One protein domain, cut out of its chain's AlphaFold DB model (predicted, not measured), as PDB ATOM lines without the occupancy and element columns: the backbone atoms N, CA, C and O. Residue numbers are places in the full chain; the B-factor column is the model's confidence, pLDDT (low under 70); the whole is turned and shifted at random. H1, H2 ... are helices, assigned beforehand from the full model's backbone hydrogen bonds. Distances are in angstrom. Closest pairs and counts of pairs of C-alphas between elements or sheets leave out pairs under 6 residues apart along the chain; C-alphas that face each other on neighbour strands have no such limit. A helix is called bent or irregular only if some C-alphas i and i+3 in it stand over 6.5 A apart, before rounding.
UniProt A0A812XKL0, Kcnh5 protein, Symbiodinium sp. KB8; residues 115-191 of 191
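AT A GLANCE: This is residues 115 to 191 of the 191 residues of the protein "Kcnh5 protein" of Symbiodinium sp. KB8 (UniProt A0A812XKL0). Three helices cluster at one end of the model, H3 crossing the kinked H1 and the short H2 meeting H1 at a corner; from this head, residues 152 to 191 run away as a wide loop and then a tail that makes much of the length. The printed part has 77 residues, with three named helices in the order H1, H2, H3 and no named strand. The class is all helix, though under half of the residues, 33 of 77, are in named elements. The whole is loose, with a radius of gyration of the C-alphas of 16.2 A and spans of 56 by 27 by 21 A.

HOW THE PARTS SIT: H1, residues 115 to 131, is the longest helix, with a kink of 52 degrees near residue 125. H3, residues 142 to 151, touches H1 about perpendicular, at 81 degrees; their closest C-alphas, of Tyr 122 and Gln 146, are 5.0 A apart. H2, residues 133 to 138, only just touches H1, with 3 pairs of C-alphas within 8 A, only at the corner by their link and with residues 129 to 130 of H1 alone; the closest C-alphas, of Gln 130 and Ala 136, are 6.5 A apart. H2 and H3 are close but not clearly touching, at a steep tilt of 54 degrees, opposite ways; the closest C-alphas, of Met 138 and Ile 145, are 6.9 A apart. O i to N i+4 pairs are within hydrogen-bond range in 11 of 13 cases in H1, 5 of 6 in H3 and 0 of 2 in H2, where 2 of 3 O i to N i+3 pairs are.

IN THESE COORDINATES: H1 begins at C-alpha 115 (-38.599, -17.962, -33.660) and is 24.0 A long; it is irregular, with C-alphas 124 and 127 7.6 A apart. H2, 10.1 A long, is irregular too, with C-alphas 134 and 137 7.5 A apart. H3 is 14.8 A long and ends at C-alpha 151 (-40.371, -7.664, -24.510).

THE WHOLE: The two C-alphas farthest apart, of Leu 116 and Val 191, the chain's last residue, are 58.4 A apart. The printed part has no cut, and the links H1 to H2 and H2 to H3 are tight. The mean pLDDT of the printed part is 85.1, and residues 187 to 191 are under 70.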
ATOM      1  N   THR A 115     -39.311 -18.490 -32.489       91.25
ATOM      2  CA  THR A 115     -38.599 -17.962 -33.660       91.25
ATOM      3  C   THR A 115     -39.466 -16.996 -34.464       91.25
ATOM      4  O   THR A 115     -39.070 -15.848 -34.652       91.25
ATOM      5  N   LEU A 116     -40.680 -17.405 -34.850       92.25
ATOM      6  CA  LEU A 116     -41.606 -16.558 -35.615       92.25
ATOM      7  C   LEU A 116     -42.032 -15.316 -34.830       92.25
ATOM      8  O   LEU A 116     -42.085 -14.217 -35.375       92.25
ATOM      9  N   ARG A 117     -42.291 -15.469 -33.527       93.31
ATOM     10  CA  ARG A 117     -42.610 -14.346 -32.641       93.31
ATOM     11  C   ARG A 117     -41.493 -13.312 -32.628       93.31
ATOM     12  O   ARG A 117     -41.759 -12.119 -32.703       93.31
ATOM     13  N   SER A 118     -40.257 -13.781 -32.512       91.50
ATOM     14  CA  SER A 118     -39.063 -12.947 -32.456       91.50
ATOM     15  C   SER A 118     -38.846 -12.178 -33.766       91.50
ATOM     16  O   SER A 118     -38.589 -10.975 -33.741       91.50
ATOM     17  N   GLU A 119     -39.030 -12.833 -34.915       92.19
ATOM     18  CA  GLU A 119     -38.972 -12.178 -36.229       92.19
ATOM     19  C   GLU A 119     -40.080 -11.139 -36.422       92.19
ATOM     20  O   GLU A 119     -39.805 -10.022 -36.866       92.19
ATOM     21  N   LEU A 120     -41.317 -11.471 -36.035       92.69
ATOM     22  CA  LEU A 120     -42.451 -10.552 -36.109       92.69
ATOM     23  C   LEU A 120     -42.229  -9.323 -35.221       92.69
ATOM     24  O   LEU A 120     -42.363  -8.193 -35.684       92.69
ATOM     25  N   CYS A 121     -41.844  -9.528 -33.958       91.94
ATOM     26  CA  CYS A 121     -41.581  -8.431 -33.027       91.94
ATOM     27  C   CYS A 121     -40.435  -7.547 -33.524       91.94
ATOM     28  O   CYS A 121     -40.539  -6.323 -33.471       91.94
ATOM     29  N   TYR A 122     -39.364  -8.145 -34.057       93.44
ATOM     30  CA  TYR A 122     -38.286  -7.390 -34.684       93.44
ATOM     31  C   TYR A 122     -38.806  -6.543 -35.848       93.44
ATOM     32  O   TYR A 122     -38.489  -5.361 -35.921       93.44
ATOM     33  N   HIS A 123     -39.638  -7.097 -36.733       93.12
ATOM     34  CA  HIS A 123     -40.203  -6.335 -37.848       93.12
ATOM     35  C   HIS A 123     -41.043  -5.135 -37.382       93.12
ATOM     36  O   HIS A 123     -40.904  -4.057 -37.950       93.12
ATOM     37  N   ILE A 124     -41.861  -5.312 -36.340       90.94
ATOM     38  CA  ILE A 124     -42.758  -4.271 -35.813       90.94
ATOM     39  C   ILE A 124     -41.979  -3.163 -35.085       90.94
ATOM     40  O   ILE A 124     -42.251  -1.983 -35.290       90.94
ATOM     41  N   PHE A 125     -41.017  -3.523 -34.227       91.81
ATOM     42  CA  PHE A 125     -40.402  -2.574 -33.289       91.81
ATOM     43  C   PHE A 125     -38.996  -2.097 -33.675       91.81
ATOM     44  O   PHE A 125     -38.503  -1.155 -33.052       91.81
ATOM     45  N   LYS A 126     -38.329  -2.699 -34.675       91.06
ATOM     46  CA  LYS A 126     -36.934  -2.349 -35.028       91.06
ATOM     47  C   LYS A 126     -36.746  -0.854 -35.285       91.06
ATOM     48  O   LYS A 126     -35.776  -0.294 -34.790       91.06
ATOM     49  N   ASP A 127     -37.665  -0.209 -36.002       90.94
ATOM     50  CA  ASP A 127     -37.472   1.170 -36.460       90.94
ATOM     51  C   ASP A 127     -37.573   2.136 -35.273       90.94
ATOM     52  O   ASP A 127     -36.753   3.038 -35.121       90.94
ATOM     53  N   VAL A 128     -38.503   1.864 -34.354       91.50
ATOM     54  CA  VAL A 128     -38.661   2.590 -33.086       91.50
ATOM     55  C   VAL A 128     -37.431   2.416 -32.195       91.50
ATOM     56  O   VAL A 128     -36.889   3.392 -31.676       91.50
ATOM     57  N   LEU A 129     -36.973   1.172 -32.025       91.56
ATOM     58  CA  LEU A 129     -35.821   0.861 -31.177       91.56
ATOM     59  C   LEU A 129     -34.523   1.446 -31.743       91.56
ATOM     60  O   LEU A 129     -33.676   1.908 -30.986       91.56
ATOM     61  N   GLN A 130     -34.368   1.466 -33.067       89.31
ATOM     62  CA  GLN A 130     -33.207   2.064 -33.721       89.31
ATOM     63  C   GLN A 130     -33.257   3.594 -33.704       89.31
ATOM     64  O   GLN A 130     -32.203   4.223 -33.590       89.31
ATOM     65  N   ALA A 131     -34.442   4.205 -33.773       90.00
ATOM     66  CA  ALA A 131     -34.607   5.653 -33.668       90.00
ATOM     67  C   ALA A 131     -34.301   6.185 -32.256       90.00
ATOM     68  O   ALA A 131     -33.838   7.318 -32.121       90.00
ATOM     69  N   ALA A 132     -34.500   5.373 -31.213       89.88
ATOM     70  CA  ALA A 132     -34.266   5.758 -29.826       89.88
ATOM     71  C   ALA A 132     -32.783   6.117 -29.556       89.88
ATOM     72  O   ALA A 132     -31.912   5.246 -29.645       89.88
ATOM     73  N   PRO A 133     -32.459   7.370 -29.164       89.00
ATOM     74  CA  PRO A 133     -31.070   7.809 -28.988       89.00
ATOM     75  C   PRO A 133     -30.304   7.018 -27.921       89.00
ATOM     76  O   PRO A 133     -29.133   6.695 -28.102       89.00
ATOM     77  N   PHE A 134     -30.975   6.644 -26.828       89.25
ATOM     78  CA  PHE A 134     -30.370   5.886 -25.729       89.25
ATOM     79  C   PHE A 134     -30.071   4.416 -26.088       89.25
ATOM     80  O   PHE A 134     -29.303   3.764 -25.384       89.25
ATOM     81  N   LEU A 135     -30.626   3.899 -27.193       89.88
ATOM     82  CA  LEU A 135     -30.344   2.559 -27.728       89.88
ATOM     83  C   LEU A 135     -29.387   2.594 -28.928       89.88
ATOM     84  O   LEU A 135     -29.149   1.558 -29.550       89.88
ATOM     85  N   ALA A 136     -28.804   3.753 -29.262       88.31
ATOM     86  CA  ALA A 136     -27.933   3.896 -30.430       88.31
ATOM     87  C   ALA A 136     -26.744   2.917 -30.421       88.31
ATOM     88  O   ALA A 136     -26.353   2.416 -31.475       88.31
ATOM     89  N   TRP A 137     -26.223   2.581 -29.237       88.94
ATOM     90  CA  TRP A 137     -25.136   1.616 -29.050       88.94
ATOM     91  C   TRP A 137     -25.518   0.172 -29.433       88.94
ATOM     92  O   TRP A 137     -24.643  -0.621 -29.769       88.94
ATOM     93  N   MET A 138     -26.812  -0.173 -29.453       86.94
ATOM     94  CA  MET A 138     -27.297  -1.509 -29.834       86.94
ATOM     95  C   MET A 138     -27.568  -1.681 -31.327       86.94
ATOM     96  O   MET A 138     -27.830  -2.802 -31.760       86.94
ATOM     97  N   ARG A 139     -27.483  -0.617 -32.139       85.25
ATOM     98  CA  ARG A 139     -27.843  -0.651 -33.572       85.25
ATOM     99  C   ARG A 139     -27.103  -1.732 -34.374       85.25
ATOM    100  O   ARG A 139     -27.678  -2.274 -35.311       85.25
ATOM    101  N   GLY A 140     -25.868  -2.070 -33.991       86.44
ATOM    102  CA  GLY A 140     -25.065  -3.123 -34.631       86.44
ATOM    103  C   GLY A 140     -25.395  -4.558 -34.193       86.44
ATOM    104  O   GLY A 140     -24.990  -5.509 -34.856       86.44
ATOM    105  N   TYR A 141     -26.150  -4.745 -33.106       91.44
ATOM    106  CA  TYR A 141     -26.405  -6.053 -32.499       91.44
ATOM    107  C   TYR A 141     -27.828  -6.535 -32.792       91.44
ATOM    108  O   TYR A 141     -28.717  -6.471 -31.940       91.44
ATOM    109  N   LYS A 142     -28.043  -7.080 -33.998       88.94
ATOM    110  CA  LYS A 142     -29.366  -7.559 -34.447       88.94
ATOM    111  C   LYS A 142     -30.020  -8.530 -33.457       88.94
ATOM    112  O   LYS A 142     -31.191  -8.361 -33.135       88.94
ATOM    113  N   ALA A 143     -29.267  -9.506 -32.946       89.56
ATOM    114  CA  ALA A 143     -29.785 -10.496 -32.000       89.56
ATOM    115  C   ALA A 143     -30.294  -9.858 -30.694       89.56
ATOM    116  O   ALA A 143     -31.318 -10.278 -30.161       89.56
ATOM    117  N   CYS A 144     -29.620  -8.808 -30.212       90.06
ATOM    118  CA  CYS A 144     -30.020  -8.091 -29.005       90.06
ATOM    119  C   CYS A 144     -31.296  -7.271 -29.240       90.06
ATOM    120  O   CYS A 144     -32.246  -7.396 -28.471       90.06
ATOM    121  N   ILE A 145     -31.373  -6.523 -30.351       90.81
ATOM    122  CA  ILE A 145     -32.589  -5.782 -30.733       90.81
ATOM    123  C   ILE A 145     -33.772  -6.735 -30.903       90.81
ATOM    124  O   ILE A 145     -34.882  -6.422 -30.494       90.81
ATOM    125  N   GLN A 146     -33.546  -7.904 -31.491       91.31
ATOM    126  CA  GLN A 146     -34.578  -8.905 -31.716       91.31
ATOM    127  C   GLN A 146     -35.099  -9.518 -30.401       91.31
ATOM    128  O   GLN A 146     -36.312  -9.665 -30.223       91.31
ATOM    129  N   GLN A 147     -34.216  -9.803 -29.439       90.31
ATOM    130  CA  GLN A 147     -34.646 -10.208 -28.097       90.31
ATOM    131  C   GLN A 147     -35.386  -9.082 -27.368       90.31
ATOM    132  O   GLN A 147     -36.460  -9.324 -26.821       90.31
ATOM    133  N   LEU A 148     -34.866  -7.853 -27.424       91.00
ATOM    134  CA  LEU A 148     -35.501  -6.680 -26.827       91.00
ATOM    135  C   LEU A 148     -36.888  -6.427 -27.424       91.00
ATOM    136  O   LEU A 148     -37.846  -6.222 -26.694       91.00
ATOM    137  N   ALA A 149     -37.038  -6.526 -28.744       91.62
ATOM    138  CA  ALA A 149     -38.316  -6.345 -29.422       91.62
ATOM    139  C   ALA A 149     -39.395  -7.317 -28.919       91.62
ATOM    140  O   ALA A 149     -40.576  -6.981 -28.923       91.62
ATOM    141  N   THR A 150     -39.005  -8.504 -28.441       90.06
ATOM    142  CA  THR A 150     -39.946  -9.493 -27.898       90.06
ATOM    143  C   THR A 150     -40.544  -9.059 -26.552       90.06
ATOM    144  O   THR A 150     -41.650  -9.487 -26.219       90.06
ATOM    145  N   SER A 151     -39.857  -8.207 -25.777       87.81
ATOM    146  CA  SER A 151     -40.371  -7.664 -24.510       87.81
ATOM    147  C   SER A 151     -41.123  -6.337 -24.666       87.81
ATOM    148  O   SER A 151     -41.803  -5.917 -23.730       87.81
ATOM    149  N   VAL A 152     -41.057  -5.697 -25.838       89.62
ATOM    150  CA  VAL A 152     -41.745  -4.427 -26.107       89.62
ATOM    151  C   VAL A 152     -43.260  -4.628 -26.219       89.62
ATOM    152  O   VAL A 152     -43.758  -5.571 -26.849       89.62
ATOM    153  N   ARG A 153     -44.006  -3.693 -25.622       87.12
ATOM    154  CA  ARG A 153     -45.464  -3.601 -25.724       87.12
ATOM    155  C   ARG A 153     -45.889  -2.192 -26.109       87.12
ATOM    156  O   ARG A 153     -45.403  -1.213 -25.547       87.12
ATOM    157  N   SER A 154     -46.843  -2.111 -27.025       84.94
ATOM    158  CA  SER A 154     -47.521  -0.865 -27.365       84.94
ATOM    159  C   SER A 154     -48.551  -0.547 -26.285       84.94
ATOM    160  O   SER A 154     -49.370  -1.392 -25.931       84.94
ATOM    161  N   THR A 155     -48.509   0.667 -25.739       82.00
ATOM    162  CA  THR A 155     -49.493   1.136 -24.756       82.00
ATOM    163  C   THR A 155     -50.051   2.481 -25.193       82.00
ATOM    164  O   THR A 155     -49.317   3.342 -25.674       82.00
ATOM    165  N   PHE A 156     -51.364   2.650 -25.039       79.50
ATOM    166  CA  PHE A 156     -52.054   3.909 -25.293       79.50
ATOM    167  C   PHE A 156     -52.523   4.512 -23.971       79.50
ATOM    168  O   PHE A 156     -53.089   3.806 -23.132       79.50
ATOM    169  N   GLN A 157     -52.314   5.817 -23.819       79.81
ATOM    170  CA  GLN A 157     -52.668   6.584 -22.629       79.81
ATOM    171  C   GLN A 157     -53.587   7.737 -23.030       79.81
ATOM    172  O   GLN A 157     -53.349   8.387 -24.049       79.81
ATOM    173  N   ASP A 158     -54.645   7.969 -22.251       73.69
ATOM    174  CA  ASP A 158     -55.580   9.066 -22.508       73.69
ATOM    175  C   ASP A 158     -55.054  10.383 -21.917       73.69
ATOM    176  O   ASP A 158     -54.223  10.431 -21.007       73.69
ATOM    177  N   SER A 159     -55.570  11.485 -22.446       75.62
ATOM    178  CA  SER A 159     -55.331  12.827 -21.935       75.62
ATOM    179  C   SER A 159     -55.713  12.944 -20.452       75.62
ATOM    180  O   SER A 159     -56.855  12.705 -20.054       75.62
ATOM    181  N   GLY A 160     -54.748  13.357 -19.628       75.88
ATOM    182  CA  GLY A 160     -54.932  13.552 -18.187       75.88
ATOM    183  C   GLY A 160     -54.582  12.343 -17.314       75.88
ATOM    184  O   GLY A 160     -54.686  12.461 -16.092       75.88
ATOM    185  N   ASP A 161     -54.143  11.228 -17.902       80.56
ATOM    186  CA  ASP A 161     -53.539  10.130 -17.147       80.56
ATOM    187  C   ASP A 161     -52.050  10.401 -16.873       80.56
ATOM    188  O   ASP A 161     -51.328  10.998 -17.676       80.56
ATOM    189  N   PHE A 162     -51.586   9.978 -15.697       82.81
ATOM    190  CA  PHE A 162     -50.195  10.141 -15.276       82.81
ATOM    191  C   PHE A 162     -49.382   8.912 -15.681       82.81
ATOM    192  O   PHE A 162     -49.704   7.807 -15.250       82.81
ATOM    193  N   LEU A 163     -48.311   9.114 -16.454       84.56
ATOM    194  CA  LEU A 163     -47.348   8.056 -16.791       84.56
ATOM    195  C   LEU A 163     -46.494   7.658 -15.583       84.56
ATOM    196  O   LEU A 163     -46.318   6.480 -15.301       84.56
ATOM    197  N   PHE A 164     -45.989   8.660 -14.868       86.88
ATOM    198  CA  PHE A 164     -45.154   8.494 -13.685       86.88
ATOM    199  C   PHE A 164     -45.646   9.444 -12.599       86.88
ATOM    200  O   PHE A 164     -46.017  10.585 -12.896       86.88
ATOM    201  N   ARG A 165     -45.629   8.999 -11.342       85.62
ATOM    202  CA  ARG A 165     -45.864   9.868 -10.186       85.62
ATOM    203  C   ARG A 165     -44.591   9.977  -9.363       85.62
ATOM    204  O   ARG A 165     -43.800   9.042  -9.281       85.62
ATOM    205  N   ALA A 166     -44.385  11.146  -8.763       83.31
ATOM    206  CA  ALA A 166     -43.251  11.359  -7.876       83.31
ATOM    207  C   ALA A 166     -43.353  10.410  -6.671       83.31
ATOM    208  O   ALA A 166     -44.368  10.408  -5.977       83.31
ATOM    209  N   GLY A 167     -42.301   9.623  -6.442       82.62
ATOM    210  CA  GLY A 167     -42.252   8.606  -5.389       82.62
ATOM    211  C   GLY A 167     -42.559   7.180  -5.858       82.62
ATOM    212  O   GLY A 167     -42.297   6.253  -5.098       82.62
ATOM    213  N   ASP A 168     -43.042   6.987  -7.091       84.50
ATOM    214  CA  ASP A 168     -43.245   5.648  -7.650       84.50
ATOM    215  C   ASP A 168     -41.922   5.058  -8.171       84.50
ATOM    216  O   ASP A 168     -41.091   5.750  -8.766       84.50
ATOM    217  N   GLU A 169     -41.734   3.753  -7.974       86.44
ATOM    218  CA  GLU A 169     -40.623   3.002  -8.560       86.44
ATOM    219  C   GLU A 169     -40.824   2.854 -10.077       86.44
ATOM    220  O   GLU A 169     -41.860   2.362 -10.537       86.44
ATOM    221  N   ILE A 170     -39.822   3.251 -10.865       84.69
ATOM    222  CA  ILE A 170     -39.863   3.133 -12.326       84.69
ATOM    223  C   ILE A 170     -39.518   1.693 -12.713       84.69
ATOM    224  O   ILE A 170     -38.360   1.289 -12.653       84.69
ATOM    225  N   LYS A 171     -40.534   0.929 -13.121       86.06
ATOM    226  CA  LYS A 171     -40.386  -0.476 -13.550       86.06
ATOM    227  C   LYS A 171     -40.254  -0.633 -15.060       86.06
ATOM    228  O   LYS A 171     -39.616  -1.573 -15.521       86.06
ATOM    229  N   ASP A 172     -40.823   0.309 -15.806       87.00
ATOM    230  CA  ASP A 172     -40.957   0.235 -17.254       87.00
ATOM    231  C   ASP A 172     -40.362   1.472 -17.933       87.00
ATOM    232  O   ASP A 172     -40.419   2.594 -17.421       87.00
ATOM    233  N   LEU A 173     -39.805   1.258 -19.125       88.00
ATOM    234  CA  LEU A 173     -39.286   2.312 -19.987       88.00
ATOM    235  C   LEU A 173     -40.269   2.578 -21.128       88.00
ATOM    236  O   LEU A 173     -40.635   1.663 -21.866       88.00
ATOM    237  N   HIS A 174     -40.645   3.841 -21.313       88.75
ATOM    238  CA  HIS A 174     -41.594   4.256 -22.344       88.75
ATOM    239  C   HIS A 174     -40.902   5.073 -23.438       88.75
ATOM    240  O   HIS A 174     -40.140   5.996 -23.153       88.75
ATOM    241  N   ILE A 175     -41.207   4.757 -24.698       89.69
ATOM    242  CA  ILE A 175     -40.780   5.525 -25.872       89.69
ATOM    243  C   ILE A 175     -42.021   6.211 -26.442       89.69
ATOM    244  O   ILE A 175     -43.001   5.547 -26.779       89.69
ATOM    245  N   LEU A 176     -41.990   7.541 -26.538       90.25
ATOM    246  CA  LEU A 176     -43.100   8.313 -27.092       90.25
ATOM    247  C   LEU A 176     -43.103   8.194 -28.620       90.25
ATOM    248  O   LEU A 176     -42.194   8.689 -29.281       90.25
ATOM    249  N   LEU A 177     -44.134   7.550 -29.168       88.25
ATOM    250  CA  LEU A 177     -44.323   7.399 -30.615       88.25
ATOM    251  C   LEU A 177     -45.113   8.560 -31.223       88.25
ATOM    252  O   LEU A 177     -44.741   9.095 -32.261       88.25
ATOM    253  N   ALA A 178     -46.214   8.939 -30.574       85.81
ATOM    254  CA  ALA A 178     -47.110   9.993 -31.027       85.81
ATOM    255  C   ALA A 178     -47.776  10.676 -29.828       85.81
ATOM    256  O   ALA A 178     -48.089  10.026 -28.831       85.81
ATOM    257  N   GLY A 179     -48.017  11.982 -29.949       88.00
ATOM    258  CA  GLY A 179     -48.607  12.808 -28.898       88.00
ATOM    259  C   GLY A 179     -47.584  13.682 -28.175       88.00
ATOM    260  O   GLY A 179     -46.474  13.900 -28.655       88.00
ATOM    261  N   SER A 180     -47.982  14.215 -27.023       87.81
ATOM    262  CA  SER A 180     -47.128  15.038 -26.165       87.81
ATOM    263  C   SER A 180     -47.296  14.612 -24.714       87.81
ATOM    264  O   SER A 180     -48.364  14.152 -24.309       87.81
ATOM    265  N   VAL A 181     -46.223  14.743 -23.942       89.81
ATOM    266  CA  VAL A 181     -46.198  14.426 -22.515       89.81
ATOM    267  C   VAL A 181     -45.760  15.678 -21.775       89.81
ATOM    268  O   VAL A 181     -44.801  16.335 -22.177       89.81
ATOM    269  N   PHE A 182     -46.453  16.000 -20.687       88.06
ATOM    270  CA  PHE A 182     -46.109  17.128 -19.833       88.06
ATOM    271  C   PHE A 182     -45.385  16.633 -18.587       88.06
ATOM    272  O   PHE A 182     -45.876  15.763 -17.869       88.06
ATOM    273  N   LEU A 183     -44.218  17.213 -18.318       88.44
ATOM    274  CA  LEU A 183     -43.511  17.013 -17.064       88.44
ATOM    275  C   LEU A 183     -44.022  18.042 -16.052       88.44
ATOM    276  O   LEU A 183     -43.736  19.230 -16.181       88.44
ATOM    277  N   TYR A 184     -44.746  17.587 -15.034       84.31
ATOM    278  CA  TYR A 184     -45.099  18.436 -13.901       84.31
ATOM    279  C   TYR A 184     -44.051  18.269 -12.802       84.31
ATOM    280  O   TYR A 184     -43.983  17.229 -12.147       84.31
ATOM    281  N   ARG A 185     -43.212  19.288 -12.611       80.25
ATOM    282  CA  ARG A 185     -42.313  19.364 -11.461       80.25
ATOM    283  C   ARG A 185     -42.996  20.257 -10.419       80.25
ATOM    284  O   ARG A 185     -43.112  21.450 -10.689       80.25
ATOM    285  N   PRO A 186     -43.468  19.729  -9.274       73.94
ATOM    286  CA  PRO A 186     -43.938  20.595  -8.202       73.94
ATOM    287  C   PRO A 186     -42.762  21.475  -7.776       73.94
ATOM    288  O   PRO A 186     -41.668  20.963  -7.522       73.94
ATOM    289  N   GLU A 187     -42.953  22.793  -7.775       64.81
ATOM    290  CA  GLU A 187     -41.946  23.706  -7.252       64.81
ATOM    291  C   GLU A 187     -41.696  23.334  -5.794       64.81
ATOM    292  O   GLU A 187     -42.577  23.422  -4.937       64.81
ATOM    293  N   ILE A 188     -40.485  22.856  -5.523       56.84
ATOM    294  CA  ILE A 188     -39.994  22.713  -4.164       56.84
ATOM    295  C   ILE A 188     -39.943  24.143  -3.630       56.84
ATOM    296  O   ILE A 188     -39.064  24.910  -4.027       56.84
ATOM    297  N   CYS A 189     -40.901  24.513  -2.776       43.56
ATOM    298  CA  CYS A 189     -40.778  25.696  -1.936       43.56
ATOM    299  C   CYS A 189     -39.459  25.545  -1.176       43.56
ATOM    300  O   CYS A 189     -39.347  24.719  -0.271       43.56
ATOM    301  N   ARG A 190     -38.431  26.278  -1.614       42.72
ATOM    302  CA  ARG A 190     -37.210  26.470  -0.839       42.72
ATOM    303  C   ARG A 190     -37.629  27.275   0.388       42.72
ATOM    304  O   ARG A 190     -37.940  28.454   0.249       42.72
ATOM    305  N   VAL A 191     -37.741  26.589   1.524       43.53
ATOM    306  CA  VAL A 191     -37.792  27.206   2.856       43.53
ATOM    307  C   VAL A 191     -36.427  27.810   3.154       43.53
ATOM    308  O   VAL A 191     -35.422  27.154   2.789       43.53
TER     309      VAL A 191